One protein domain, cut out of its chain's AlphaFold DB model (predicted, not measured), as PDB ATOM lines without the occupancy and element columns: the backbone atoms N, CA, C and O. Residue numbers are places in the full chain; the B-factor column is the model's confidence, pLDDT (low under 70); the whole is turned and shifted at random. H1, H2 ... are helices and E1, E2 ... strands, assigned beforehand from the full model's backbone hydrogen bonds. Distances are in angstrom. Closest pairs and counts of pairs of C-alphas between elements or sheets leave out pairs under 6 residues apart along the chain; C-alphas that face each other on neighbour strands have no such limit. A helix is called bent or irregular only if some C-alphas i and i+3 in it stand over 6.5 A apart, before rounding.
ATOM      1  N   CYS A  11     -26.587 -36.139  38.648       71.25
ATOM      2  CA  CYS A  11     -27.763 -36.961  38.347       71.25
ATOM      3  C   CYS A  11     -27.375 -38.310  37.749       71.25
ATOM      4  O   CYS A  11     -27.910 -39.317  38.182       71.25
ATOM      5  N   ALA A  12     -26.468 -38.347  36.766       76.56
ATOM      6  CA  ALA A  12     -26.072 -39.596  36.115       76.56
ATOM      7  C   ALA A  12     -25.400 -40.565  37.101       76.56
ATOM      8  O   ALA A  12     -25.707 -41.753  37.115       76.56
ATOM      9  N   ARG A  13     -24.528 -40.047  37.976       74.88
ATOM     10  CA  ARG A  13     -23.858 -40.849  39.005       74.88
ATOM     11  C   ARG A  13     -24.827 -41.352  40.072       74.88
ATOM     12  O   ARG A  13     -24.707 -42.488  40.508       74.88
ATOM     13  N   ALA A  14     -25.765 -40.511  40.496       71.06
ATOM     14  CA  ALA A  14     -26.793 -40.910  41.446       71.06
ATOM     15  C   ALA A  14     -27.771 -41.919  40.834       71.06
ATOM     16  O   ALA A  14     -28.112 -42.907  41.475       71.06
ATOM     17  N   ALA A  15     -28.148 -41.714  39.572       73.31
ATOM     18  CA  ALA A  15     -28.986 -42.624  38.812       73.31
ATOM     19  C   ALA A  15     -28.352 -44.022  38.716       73.31
ATOM     20  O   ALA A  15     -29.019 -45.012  38.989       73.31
ATOM     21  N   ALA A  16     -27.051 -44.113  38.436       74.56
ATOM     22  CA  ALA A  16     -26.346 -45.396  38.381       74.56
ATOM     23  C   ALA A  16     -26.358 -46.188  39.706       74.56
ATOM     24  O   ALA A  16     -26.064 -47.377  39.697       74.56
ATOM     25  N   ARG A  17     -26.671 -45.543  40.838       71.75
ATOM     26  CA  ARG A  17     -26.688 -46.159  42.174       71.75
ATOM     27  C   ARG A  17     -28.091 -46.477  42.684       71.75
ATOM     28  O   ARG A  17     -28.212 -47.173  43.680       71.75
ATOM     29  N   CYS A  18     -29.133 -45.945  42.048       76.44
ATOM     30  CA  CYS A  18     -30.505 -46.103  42.520       76.44
ATOM     31  C   CYS A  18     -31.151 -47.363  41.938       76.44
ATOM     32  O   CYS A  18     -30.947 -47.700  40.773       76.44
ATOM     33  N   SER A  19     -32.000 -48.018  42.727       80.31
ATOM     34  CA  SER A  19     -32.827 -49.125  42.248       80.31
ATOM     35  C   SER A  19     -33.912 -48.647  41.271       80.31
ATOM     36  O   SER A  19     -34.384 -47.509  41.340       80.31
ATOM     37  N   THR A  20     -34.373 -49.539  40.389       82.44
ATOM     38  CA  THR A  20     -35.485 -49.273  39.455       82.44
ATOM     39  C   THR A  20     -36.755 -48.805  40.170       82.44
ATOM     40  O   THR A  20     -37.447 -47.925  39.659       82.44
ATOM     41  N   GLY A  21     -37.039 -49.338  41.365       85.94
ATOM     42  CA  GLY A  21     -38.190 -48.926  42.179       85.94
ATOM     43  C   GLY A  21     -38.120 -47.450  42.575       85.94
ATOM     44  O   GLY A  21     -39.061 -46.699  42.339       85.94
ATOM     45  N   PHE A  22     -36.954 -46.986  43.026       88.50
ATOM     46  CA  PHE A  22     -36.775 -45.581  43.391       88.50
ATOM     47  C   PHE A  22     -36.951 -44.625  42.203       88.50
ATOM     48  O   PHE A  22     -37.492 -43.530  42.352       88.50
ATOM     49  N   PHE A  23     -36.549 -45.030  40.996       88.25
ATOM     50  CA  PHE A  23     -36.822 -44.234  39.797       88.25
ATOM     51  C   PHE A  23     -38.311 -44.114  39.485       88.25
ATOM     52  O   PHE A  23     -38.751 -43.045  39.057       88.25
ATOM     53  N   GLN A  24     -39.081 -45.184  39.693       90.19
ATOM     54  CA  GLN A  24     -40.532 -45.156  39.525       90.19
ATOM     55  C   GLN A  24     -41.187 -44.246  40.566       90.19
ATOM     56  O   GLN A  24     -42.054 -43.448  40.205       90.19
ATOM     57  N   ASP A  25     -40.717 -44.280  41.813       92.81
ATOM     58  CA  ASP A  25     -41.203 -43.396  42.875       92.81
ATOM     59  C   ASP A  25     -40.904 -41.926  42.557       92.81
ATOM     60  O   ASP A  25     -41.786 -41.072  42.645       92.81
ATOM     61  N   VAL A  26     -39.687 -41.619  42.091       93.25
ATOM     62  CA  VAL A  26     -39.307 -40.270  41.642       93.25
ATOM     63  C   VAL A  26     -40.155 -39.813  40.455       93.25
ATOM     64  O   VAL A  26     -40.610 -38.666  40.428       93.25
ATOM     65  N   ALA A  27     -40.373 -40.683  39.465       92.38
ATOM     66  CA  ALA A  27     -41.201 -40.369  38.304       92.38
ATOM     67  C   ALA A  27     -42.652 -40.094  38.718       92.38
ATOM     68  O   ALA A  27     -43.241 -39.112  38.265       92.38
ATOM     69  N   THR A  28     -43.192 -40.905  39.627       94.38
ATOM     70  CA  THR A  28     -44.538 -40.752  40.187       94.38
ATOM     71  C   THR A  28     -44.660 -39.453  40.978       94.38
ATOM     72  O   THR A  28     -45.579 -38.671  40.739       94.38
ATOM     73  N   ALA A  29     -43.693 -39.150  41.848       94.38
ATOM     74  CA  ALA A  29     -43.645 -37.903  42.604       94.38
ATOM     75  C   ALA A  29     -43.608 -36.672  41.682       94.38
ATOM     76  O   ALA A  29     -44.376 -35.727  41.864       94.38
ATOM     77  N   ALA A  30     -42.763 -36.690  40.648       94.19
ATOM     78  CA  ALA A  30     -42.685 -35.602  39.678       94.19
ATOM     79  C   ALA A  30     -43.952 -35.488  38.811       94.19
ATOM     80  O   ALA A  30     -44.331 -34.382  38.422       94.19
ATOM     81  N   ALA A  31     -44.620 -36.606  38.510       92.50
ATOM     82  CA  ALA A  31     -45.877 -36.626  37.768       92.50
ATOM     83  C   ALA A  31     -47.072 -36.128  38.599       92.50
ATOM     84  O   ALA A  31     -47.994 -35.522  38.049       92.50
ATOM     85  N   ASN A  32     -47.044 -36.330  39.912       92.62
ATOM     86  CA  ASN A  32     -48.093 -35.876  40.826       92.62
ATOM     87  C   ASN A  32     -47.844 -34.464  41.370       92.62
ATOM     88  O   ASN A  32     -48.705 -33.909  42.048       92.62
ATOM     89  N   ALA A  33     -46.693 -33.862  41.061       92.38
ATOM     90  CA  ALA A  33     -46.398 -32.492  41.439       92.38
ATOM     91  C   ALA A  33     -47.419 -31.518  40.825       92.38
ATOM     92  O   ALA A  33     -47.592 -31.458  39.599       92.38
ATOM     93  N   ASP A  34     -48.050 -30.725  41.691       91.44
ATOM     94  CA  ASP A  34     -48.880 -29.599  41.281       91.44
ATOM     95  C   ASP A  34     -47.985 -28.473  40.750       91.44
ATOM     96  O   ASP A  34     -47.310 -27.759  41.495       91.44
ATOM     97  N   LEU A  35     -47.948 -28.355  39.426       91.88
ATOM     98  CA  LEU A  35     -47.220 -27.318  38.694       91.88
ATOM     99  C   LEU A  35     -48.190 -26.349  38.001       91.88
ATOM    100  O   LEU A  35     -47.785 -25.582  37.122       91.88
ATOM    101  N   GLY A  36     -49.463 -26.398  38.399       93.00
ATOM    102  CA  GLY A  36     -50.570 -25.726  37.745       93.00
ATOM    103  C   GLY A  36     -51.047 -26.397  36.456       93.00
ATOM    104  O   GLY A  36     -50.476 -27.376  35.968       93.00
ATOM    105  N   SER A  37     -52.106 -25.823  35.894       95.06
ATOM    106  CA  SER A  37     -52.731 -26.250  34.644       95.06
ATOM    107  C   SER A  37     -52.271 -25.377  33.472       95.06
ATOM    108  O   SER A  37     -52.125 -24.160  33.622       95.06
ATOM    109  N   PRO A  38     -52.039 -25.959  32.285       96.81
ATOM    110  CA  PRO A  38     -51.655 -25.189  31.112       96.81
ATOM    111  C   PRO A  38     -52.836 -24.356  30.607       96.81
ATOM    112  O   PRO A  38     -53.952 -24.852  30.455       96.81
ATOM    113  N   GLY A  39     -52.582 -23.089  30.293       96.56
ATOM    114  CA  GLY A  39     -53.618 -22.177  29.826       96.56
ATOM    115  C   GLY A  39     -53.099 -21.113  28.869       96.56
ATOM    116  O   GLY A  39     -51.909 -21.007  28.562       96.56
ATOM    117  N   ALA A  40     -54.027 -20.289  28.389       97.12
ATOM    118  CA  ALA A  40     -53.715 -19.152  27.536       97.12
ATOM    119  C   ALA A  40     -54.724 -18.020  27.736       97.12
ATOM    120  O   ALA A  40     -55.929 -18.255  27.828       97.12
ATOM    121  N   VAL A  41     -54.229 -16.780  27.727       95.12
ATOM    122  CA  VAL A  41     -55.037 -15.562  27.884       95.12
ATOM    123  C   VAL A  41     -54.828 -14.607  26.718       95.12
ATOM    124  O   VAL A  41     -53.718 -14.451  26.208       95.12
ATOM    125  N   LYS A  42     -55.895 -13.923  26.300       95.25
ATOM    126  CA  LYS A  42     -55.845 -12.933  25.219       95.25
ATOM    127  C   LYS A  42     -55.346 -11.578  25.752       95.25
ATOM    128  O   LYS A  42     -56.144 -10.697  26.051       95.25
ATOM    129  N   ARG A  43     -54.029 -11.441  25.943       92.56
ATOM    130  CA  ARG A  43     -53.363 -10.238  26.500       92.56
ATOM    131  C   ARG A  43     -52.155  -9.748  25.689       92.56
ATOM    132  O   ARG A  43     -51.424  -8.867  26.140       92.56
ATOM    133  N   GLY A  44     -51.912 -10.323  24.516       87.25
ATOM    134  CA  GLY A  44     -50.811  -9.921  23.647       87.25
ATOM    135  C   GLY A  44     -50.958  -8.470  23.188       87.25
ATOM    136  O   GLY A  44     -52.043  -8.041  22.805       87.25
ATOM    137  N   ARG A  45     -49.857  -7.711  23.226       86.56
ATOM    138  CA  ARG A  45     -49.832  -6.296  22.804       86.56
ATOM    139  C   ARG A  45     -49.954  -6.121  21.286       86.56
ATOM    140  O   ARG A  45     -50.326  -5.050  20.829       86.56
ATOM    141  N   ASN A  46     -49.615  -7.156  20.519       90.06
ATOM    142  CA  ASN A  46     -49.718  -7.167  19.064       90.06
ATOM    143  C   ASN A  46     -50.952  -7.977  18.647       90.06
ATOM    144  O   ASN A  46     -51.098  -9.126  19.059       90.06
ATOM    145  N   SER A  47     -51.803  -7.404  17.795       89.38
ATOM    146  CA  SER A  47     -53.010  -8.061  17.279       89.38
ATOM    147  C   SER A  47     -52.723  -9.343  16.491       89.38
ATOM    148  O   SER A  47     -53.570 -10.232  16.470       89.38
ATOM    149  N   ARG A  48     -51.528  -9.478  15.898       93.81
ATOM    150  CA  ARG A  48     -51.073 -10.704  15.219       93.81
ATOM    151  C   ARG A  48     -50.730 -11.840  16.185       93.81
ATOM    152  O   ARG A  48     -50.788 -12.996  15.788       93.81
ATOM    153  N   TRP A  49     -50.390 -11.522  17.437       94.50
ATOM    154  CA  TRP A  49     -50.024 -12.500  18.469       94.50
ATOM    155  C   TRP A  49     -50.765 -12.199  19.779       94.50
ATOM    156  O   TRP A  49     -50.153 -11.769  20.761       94.50
ATOM    157  N   PRO A  50     -52.101 -12.347  19.804       95.12
ATOM    158  CA  PRO A  50     -52.904 -11.874  20.922       95.12
ATOM    159  C   PRO A  50     -52.900 -12.844  22.112       95.12
ATOM    160  O   PRO A  50     -53.297 -12.446  23.209       95.12
ATOM    161  N   TYR A  51     -52.472 -14.098  21.933       97.44
ATOM    162  CA  TYR A  51     -52.530 -15.123  22.975       97.44
ATOM    163  C   TYR A  51     -51.208 -15.256  23.712       97.44
ATOM    164  O   TYR A  51     -50.152 -15.408  23.111       97.44
ATOM    165  N   VAL A  52     -51.274 -15.245  25.036       96.56
ATOM    166  CA  VAL A  52     -50.120 -15.372  25.915       96.56
ATOM    167  C   VAL A  52     -50.268 -16.654  26.736       96.56
ATOM    168  O   VAL A  52     -51.327 -16.847  27.341       96.56
ATOM    169  N   PRO A  53     -49.246 -17.523  26.774       97.12
ATOM    170  CA  PRO A  53     -49.269 -18.744  27.574       97.12
ATOM    171  C   PRO A  53     -49.227 -18.433  29.077       97.12
ATOM    172  O   PRO A  53     -48.475 -17.560  29.531       97.12
ATOM    173  N   ILE A  54     -50.015 -19.173  29.852       96.75
ATOM    174  CA  ILE A  54     -50.066 -19.066  31.313       96.75
ATOM    175  C   ILE A  54     -50.044 -20.452  31.963       96.75
ATOM    176  O   ILE A  54     -50.400 -21.447  31.334       96.75
ATOM    177  N   LEU A  55     -49.652 -20.486  33.233       96.50
ATOM    178  CA  LEU A  55     -49.831 -21.610  34.144       96.50
ATOM    179  C   LEU A  55     -50.842 -21.191  35.214       96.50
ATOM    180  O   LEU A  55     -50.623 -20.202  35.917       96.50
ATOM    181  N   GLU A  56     -51.958 -21.901  35.307       94.88
ATOM    182  CA  GLU A  56     -52.996 -21.684  36.315       94.88
ATOM    183  C   GLU A  56     -52.629 -22.466  37.574       94.88
ATOM    184  O   GLU A  56     -52.722 -23.686  37.607       94.88
ATOM    185  N   LEU A  57     -52.152 -21.764  38.595       92.81
ATOM    186  CA  LEU A  57     -51.715 -22.345  39.856       92.81
ATOM    187  C   LEU A  57     -52.901 -22.510  40.811       92.81
ATOM    188  O   LEU A  57     -53.843 -21.706  40.817       92.81
ATOM    189  N   THR A  58     -52.801 -23.499  41.695       85.38
ATOM    190  CA  THR A  58     -53.753 -23.692  42.790       85.38
ATOM    191  C   THR A  58     -53.880 -22.420  43.636       85.38
ATOM    192  O   THR A  58     -52.901 -21.726  43.923       85.38
ATOM    193  N   GLY A  59     -55.118 -22.066  43.996       83.00
ATOM    194  CA  GLY A  59     -55.435 -20.796  44.662       83.00
ATOM    195  C   GLY A  59     -55.752 -19.634  43.711       83.00
ATOM    196  O   GLY A  59     -55.709 -18.477  44.126       83.00
ATOM    197  N   GLY A  60     -56.056 -19.921  42.438       84.12
ATOM    198  CA  GLY A  60     -56.586 -18.942  41.475       84.12
ATOM    199  C   GLY A  60     -55.552 -17.955  40.928       84.12
ATOM    200  O   GLY A  60     -55.910 -16.956  40.303       84.12
ATOM    201  N   ARG A  61     -54.259 -18.206  41.159       89.19
ATOM    202  CA  ARG A  61     -53.171 -17.376  40.632       89.19
ATOM    203  C   ARG A  61     -52.779 -17.874  39.248       89.19
ATOM    204  O   ARG A  61     -52.550 -19.059  39.065       89.19
ATOM    205  N   ALA A  62     -52.621 -16.970  38.288       92.19
ATOM    206  CA  ALA A  62     -52.076 -17.307  36.974       92.19
ATOM    207  C   ALA A  62     -50.661 -16.740  36.825       92.19
ATOM    208  O   ALA A  62     -50.442 -15.536  36.983       92.19
ATOM    209  N   GLN A  63     -49.701 -17.597  36.484       94.25
ATOM    210  CA  GLN A  63     -48.347 -17.193  36.133       94.25
ATOM    211  C   GLN A  63     -48.211 -17.098  34.615       94.25
ATOM    212  O   GLN A  63     -48.342 -18.081  33.896       94.25
ATOM    213  N   GLN A  64     -47.893 -15.907  34.117       94.00
ATOM    214  CA  GLN A  64     -47.612 -15.696  32.701       94.00
ATOM    215  C   GLN A  64     -46.196 -16.153  32.336       94.00
ATOM    216  O   GLN A  64     -45.233 -15.740  32.992       94.00
ATOM    217  N   LEU A  65     -46.042 -16.908  31.239       93.19
ATOM    218  CA  LEU A  65     -44.711 -17.149  30.676       93.19
ATOM    219  C   LEU A  65     -44.260 -15.889  29.926       93.19
ATOM    220  O   LEU A  65     -44.853 -15.471  28.928       93.19
ATOM    221  N   ARG A  66     -43.242 -15.224  30.474       89.69
ATOM    222  CA  ARG A  66     -42.783 -13.913  29.998       89.69
ATOM    223  C   ARG A  66     -42.123 -14.014  28.624       89.69
ATOM    224  O   ARG A  66     -41.470 -15.001  28.312       89.69
ATOM    225  N   GLY A  67     -42.265 -12.950  27.831       89.94
ATOM    226  CA  GLY A  67     -41.608 -12.822  26.525       89.94
ATOM    227  C   GLY A  67     -42.204 -13.685  25.410       89.94
ATOM    228  O   GLY A  67     -41.625 -13.737  24.332       89.94
ATOM    229  N   LEU A  68     -43.342 -14.345  25.646       91.75
ATOM    230  CA  LEU A  68     -43.977 -15.243  24.684       91.75
ATOM    231  C   LEU A  68     -45.387 -14.762  24.336       91.75
ATOM    232  O   LEU A  68     -46.161 -14.384  25.218       91.75
ATOM    233  N   ALA A  69     -45.717 -14.800  23.049       95.06
ATOM    234  CA  ALA A  69     -47.054 -14.563  22.524       95.06
ATOM    235  C   ALA A  69     -47.239 -15.348  21.218       95.06
ATOM    236  O   ALA A  69     -46.276 -15.554  20.480       95.06
ATOM    237  N   TYR A  70     -48.467 -15.778  20.943       96.31
ATOM    238  CA  TYR A  70     -48.816 -16.658  19.833       96.31
ATOM    239  C   TYR A  70     -50.032 -16.145  19.071       96.31
ATOM    240  O   TYR A  70     -50.874 -15.421  19.616       96.31
ATOM    241  N   ALA A  71     -50.111 -16.533  17.798       96.56
ATOM    242  CA  ALA A  71     -51.221 -16.185  16.920       96.56
ATOM    243  C   ALA A  71     -52.506 -16.904  17.339       96.56
ATOM    244  O   ALA A  71     -53.589 -16.325  17.277       96.56
ATOM    245  N   THR A  72     -52.381 -18.141  17.830       97.38
ATOM    246  CA  THR A  72     -53.518 -18.970  18.232       97.38
ATOM    247  C   THR A  72     -53.493 -19.327  19.718       97.38
ATOM    248  O   THR A  72     -52.442 -19.395  20.363       97.38
ATOM    249  N   ARG A  73     -54.679 -19.604  20.278       97.25
ATOM    250  CA  ARG A  73     -54.811 -20.110  21.654       97.25
ATOM    251  C   ARG A  73     -54.126 -21.470  21.815       97.25
ATOM    252  O   ARG A  73     -53.483 -21.695  22.833       97.25
ATOM    253  N   GLY A  74     -54.256 -22.349  20.818       97.75
ATOM    254  CA  GLY A  74     -53.690 -23.700  20.847       97.75
ATOM    255  C   GLY A  74     -52.168 -23.699  20.978       97.75
ATOM    256  O   GLY A  74     -51.635 -24.388  21.838       97.75
ATOM    257  N   GLU A  75     -51.466 -22.860  20.211       97.25
ATOM    258  CA  GLU A  75     -50.004 -22.732  20.309       97.25
ATOM    259  C   GLU A  75     -49.544 -22.242  21.688       97.25
ATOM    260  O   GLU A  75     -48.547 -22.731  22.226       97.25
ATOM    261  N   ALA A  76     -50.282 -21.294  22.276       97.12
ATOM    262  CA  ALA A  76     -50.000 -20.798  23.617       97.12
ATOM    263  C   ALA A  76     -50.199 -21.896  24.677       97.12
ATOM    264  O   ALA A  76     -49.315 -22.100  25.509       97.12
ATOM    265  N   VAL A  77     -51.301 -22.653  24.615       97.94
ATOM    266  CA  VAL A  77     -51.537 -23.791  25.523       97.94
ATOM    267  C   VAL A  77     -50.452 -24.859  25.349       97.94
ATOM    268  O   VAL A  77     -49.816 -25.236  26.327       97.94
ATOM    269  N   ALA A  78     -50.124 -25.245  24.113       97.81
ATOM    270  CA  ALA A  78     -49.065 -26.216  23.829       97.81
ATOM    271  C   ALA A  78     -47.678 -25.747  24.309       97.81
ATOM    272  O   ALA A  78     -46.790 -26.546  24.625       97.81
ATOM    273  N   ARG A  79     -47.428 -24.432  24.362       97.38
ATOM    274  CA  ARG A  79     -46.206 -23.906  24.982       97.38
ATOM    275  C   ARG A  79     -46.230 -24.047  26.503       97.38
ATOM    276  O   ARG A  79     -45.186 -24.394  27.058       97.38
ATOM    277  N   ALA A  80     -47.367 -23.773  27.142       97.19
ATOM    278  CA  ALA A  80     -47.554 -23.944  28.580       97.19
ATOM    279  C   ALA A  80     -47.407 -25.417  28.999       97.19
ATOM    280  O   ALA A  80     -46.684 -25.709  29.946       97.19
ATOM    281  N   GLU A  81     -47.971 -26.349  28.228       97.56
ATOM    282  CA  GLU A  81     -47.792 -27.797  28.416       97.56
ATOM    283  C   GLU A  81     -46.316 -28.203  28.370       97.56
ATOM    284  O   GLU A  81     -45.826 -28.894  29.263       97.56
ATOM    285  N   ARG A  82     -45.573 -27.717  27.365       96.69
ATOM    286  CA  ARG A  82     -44.125 -27.960  27.263       96.69
ATOM    287  C   ARG A  82     -43.354 -27.412  28.459       96.69
ATOM    288  O   ARG A  82     -42.368 -28.018  28.870       96.69
ATOM    289  N   GLU A  83     -43.787 -26.283  29.013       96.38
ATOM    290  CA  GLU A  83     -43.166 -25.704  30.202       96.38
ATOM    291  C   GLU A  83     -43.399 -26.577  31.442       96.38
ATOM    292  O   GLU A  83     -42.448 -26.866  32.167       96.38
ATOM    293  N   ILE A  84     -44.625 -27.075  31.640       95.69
ATOM    294  CA  ILE A  84     -44.940 -28.027  32.717       95.69
ATOM    295  C   ILE A  84     -44.113 -29.304  32.552       95.69
ATOM    296  O   ILE A  84     -43.483 -29.753  33.506       95.69
ATOM    297  N   ALA A  85     -44.052 -29.870  31.344       95.00
ATOM    298  CA  ALA A  85     -43.261 -31.070  31.074       95.00
ATOM    299  C   ALA A  85     -41.766 -30.858  31.386       95.00
ATOM    300  O   ALA A  85     -41.137 -31.699  32.033       95.00
ATOM    301  N   ALA A  86     -41.204 -29.711  30.994       94.12
ATOM    302  CA  ALA A  86     -39.824 -29.350  31.313       94.12
ATOM    303  C   ALA A  86     -39.604 -29.178  32.827       94.12
ATOM    304  O   ALA A  86     -38.591 -29.641  33.362       94.12
ATOM    305  N   ALA A  87     -40.557 -28.566  33.533       94.31
ATOM    306  CA  ALA A  87     -40.516 -28.415  34.983       94.31
ATOM    307  C   ALA A  87     -40.567 -29.774  35.704       94.31
ATOM    308  O   ALA A  87     -39.760 -30.000  36.606       94.31
ATOM    309  N   ARG A  88     -41.417 -30.711  35.257       95.00
ATOM    310  CA  ARG A  88     -41.467 -32.093  35.777       95.00
ATOM    311  C   ARG A  88     -40.146 -32.823  35.581       95.00
ATOM    312  O   ARG A  88     -39.610 -33.388  36.529       95.00
ATOM    313  N   ALA A  89     -39.574 -32.753  34.380       93.19
ATOM    314  CA  ALA A  89     -38.278 -33.368  34.097       93.19
ATOM    315  C   ALA A  89     -37.155 -32.768  34.962       93.19
ATOM    316  O   ALA A  89     -36.282 -33.487  35.450       93.19
ATOM    317  N   SER A  90     -37.182 -31.451  35.184       93.50
ATOM    318  CA  SER A  90     -36.242 -30.763  36.072       93.50
ATOM    319  C   SER A  90     -36.407 -31.203  37.530       93.50
ATOM    320  O   SER A  90     -35.415 -31.491  38.199       93.50
ATOM    321  N   LEU A  91     -37.648 -31.315  38.012       94.50
ATOM    322  CA  LEU A  91     -37.956 -31.808  39.351       94.50
ATOM    323  C   LEU A  91     -37.449 -33.240  39.547       94.50
ATOM    324  O   LEU A  91     -36.692 -33.476  40.485       94.50
ATOM    325  N   ALA A  92     -37.768 -34.154  38.627       93.69
ATOM    326  CA  ALA A  92     -37.303 -35.540  38.673       93.69
ATOM    327  C   ALA A  92     -35.771 -35.623  38.773       93.69
ATOM    328  O   ALA A  92     -35.237 -36.284  39.661       93.69
ATOM    329  N   ARG A  93     -35.045 -34.863  37.940       91.50
ATOM    330  CA  ARG A  93     -33.577 -34.777  38.026       91.50
ATOM    331  C   ARG A  93     -33.114 -34.295  39.395       91.50
ATOM    332  O   ARG A  93     -32.209 -34.879  39.973       91.50
ATOM    333  N   ARG A  94     -33.732 -33.246  39.944       92.06
ATOM    334  CA  ARG A  94     -33.351 -32.721  41.263       92.06
ATOM    335  C   ARG A  94     -33.585 -33.743  42.370       92.06
ATOM    336  O   ARG A  94     -32.729 -33.845  43.240       92.06
ATOM    337  N   LEU A  95     -34.670 -34.511  42.322       92.69
ATOM    338  CA  LEU A  95     -34.948 -35.565  43.302       92.69
ATOM    339  C   LEU A  95     -33.871 -36.659  43.299       92.69
ATOM    340  O   LEU A  95     -33.551 -37.185  44.361       92.69
ATOM    341  N   LEU A  96     -33.220 -36.908  42.160       90.50
ATOM    342  CA  LEU A  96     -32.099 -37.848  42.056       90.50
ATOM    343  C   LEU A  96     -30.769 -37.303  42.603       90.50
ATOM    344  O   LEU A  96     -29.848 -38.077  42.805       90.50
ATOM    345  N   VAL A  97     -30.607 -36.001  42.867       88.75
ATOM    346  CA  VAL A  97     -29.307 -35.471  43.336       88.75
ATOM    347  C   VAL A  97     -29.200 -35.562  44.863       88.75
ATOM    348  O   VAL A  97     -30.059 -34.998  45.549       88.75
ATOM    349  N   PRO A  98     -28.116 -36.121  45.444       86.44
ATOM    350  CA  PRO A  98     -27.970 -36.294  46.896       86.44
ATOM    351  C   PRO A  98     -28.236 -35.018  47.707       86.44
ATOM    352  O   PRO A  98     -28.974 -35.033  48.689       86.44
ATOM    353  N   ARG A  99     -27.742 -33.868  47.232       88.56
ATOM    354  CA  ARG A  99     -27.889 -32.570  47.915       88.56
ATOM    355  C   ARG A  99     -29.335 -32.082  48.077       88.56
ATOM    356  O   ARG A  99     -29.582 -31.184  48.875       88.56
ATOM    357  N   HIS A 100     -30.293 -32.631  47.329       91.81
ATOM    358  CA  HIS A 100     -31.707 -32.240  47.365       91.81
ATOM    359  C   HIS A 100     -32.549 -33.101  48.328       91.81
ATOM    360  O   HIS A 100     -33.728 -33.336  48.091       91.81
ATOM    361  N   ARG A 101     -31.960 -33.511  49.458       92.62
ATOM    362  CA  ARG A 101     -32.604 -34.280  50.542       92.62
ATOM    363  C   ARG A 101     -33.937 -33.709  51.034       92.62
ATOM    364  O   ARG A 101     -34.938 -34.409  51.011       92.62
ATOM    365  N   ALA A 102     -33.977 -32.419  51.367       93.94
ATOM    366  CA  ALA A 102     -35.205 -31.771  51.836       93.94
ATOM    367  C   ALA A 102     -36.307 -31.751  50.764       93.94
ATOM    368  O   ALA A 102     -37.488 -31.799  51.083       93.94
ATOM    369  N   LEU A 103     -35.925 -31.692  49.482       93.56
ATOM    370  CA  LEU A 103     -36.884 -31.753  48.384       93.56
ATOM    371  C   LEU A 103     -37.493 -33.156  48.284       93.56
ATOM    372  O   LEU A 103     -38.692 -33.262  48.103       93.56
ATOM    373  N   ARG A 104     -36.708 -34.228  48.451       94.44
ATOM    374  CA  ARG A 104     -37.242 -35.601  48.471       94.44
ATOM    375  C   ARG A 104     -38.260 -35.813  49.588       94.44
ATOM    376  O   ARG A 104     -39.360 -36.272  49.302       94.44
ATOM    377  N   GLU A 105     -37.931 -35.392  50.809       94.62
ATOM    378  CA  GLU A 105     -38.834 -35.508  51.964       94.62
ATOM    379  C   GLU A 105     -40.174 -34.789  51.722       94.62
ATOM    380  O   GLU A 105     -41.228 -35.335  52.037       94.62
ATOM    381  N   GLN A 106     -40.161 -33.607  51.089       93.81
ATOM    382  CA  GLN A 106     -41.388 -32.877  50.724       93.81
ATOM    383  C   GLN A 106     -42.308 -33.659  49.779       93.81
ATOM    384  O   GLN A 106     -43.520 -33.463  49.811       93.81
ATOM    385  N   PHE A 107     -41.741 -34.530  48.944       92.31
ATOM    386  CA  PHE A 107     -42.480 -35.385  48.017       92.31
ATOM    387  C   PHE A 107     -42.690 -36.811  48.560       92.31
ATOM    388  O   PHE A 107     -43.081 -37.696  47.802       92.31
ATOM    389  N   GLY A 108     -42.438 -37.045  49.856       92.44
ATOM    390  CA  GLY A 108     -42.628 -38.348  50.503       92.44
ATOM    391  C   GLY A 108     -41.582 -39.401  50.130       92.44
ATOM    392  O   GLY A 108     -41.780 -40.581  50.403       92.44
TER     393      GLY A 108
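What this domain is: This is residues 11 to 108 of the 126 residues of an uncharacterized protein of Rhodococcus sp. AG1013 (UniProt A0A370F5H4). One long helix, H3, runs through an elongated model: a small three-stranded sheet packs on its first half with residues 73 to 84 of H3, and the shorter helices H1, H2 and H4 gather round its other end. The printed part has 98 residues, with four named helices and three named strands in the order H1, H2, E1, E2, E3, H3, H4. The sheet has the order E1, E2, E3, all antiparallel, and the class is mixed, helices and strands. The whole is loose, with a radius of gyration of the C-alphas of 16.7 A, and spans 52 by 27 by 20 A.

Where its parts are: H1 is residues 11 to 15, 5.8 A from first to last C-alpha, and begins at C-alpha 11 (-27.763, -36.961, 38.347). H2 is residues 20 to 32, 18.4 A. E1 is residues 37 to 42, 16.6 A; E2 is residues 51 to 57, 18.4 A; E3 is residues 61 to 64, 9.8 A. H3, residues 73 to 96, is 35.3 A long and begins at C-alpha 73 (-54.811, -20.110, 21.654). H4 is residues 98 to 106, 14.4 A, and ends at C-alpha 106 (-41.388, -32.877, 50.724); it is irregular, with C-alphas 99 and 102 8.3 A apart.

How they stand to each other: H3 is the hub, touching H1, H2 and H4. H1 touches residues 93 to 96 of H3 alone, the closest C-alphas being those of Cys 11 and Leu 96, 5.8 A apart. H2 touches H3 at a steep tilt of 39 degrees, opposite ways, through residues 26 to 31 of H2 and 88 to 96 of H3; the closest C-alphas are those of Ala 30 and Arg 88, 5.4 A apart. H1 and H2 are only just apart, their closest C-alphas at 8.1 A. E1, E2 and E3 form a meander, each strand the antiparallel neighbour of the one before. In the hairpin of E1 and E2, N 39 and O 54 are within hydrogen-bond range at 2.9 A; in that of E2 and E3, N 55 and O 63 are at 2.8 A. H3 is on one face of this sheet, making two layers, helix and sheet, at a height over the sheet of 9.4 A. It lies over E1 and E2, slantwise to the strands, at 35 degrees to E1 on the local plane; the closest C-alphas of H3 and E2 are those of Ala 76 and Pro 53, 4.5 A apart. H4 touches H3 only at the corner, the closest C-alphas being those of Leu 95 and Arg 104, 5.7 A apart. Every O i to N i+4 pair is within hydrogen-bond range in H1, H2 and H3, against 3 of 5 in H4.

The domain as a whole: The two C-alphas farthest apart are those of Arg 17 and Ser 47, 52.6 A. The printed part has no cut, and no link is long. The mean pLDDT of the printed part is 91.4, that of H1 is 73, and no printed residue is under 70.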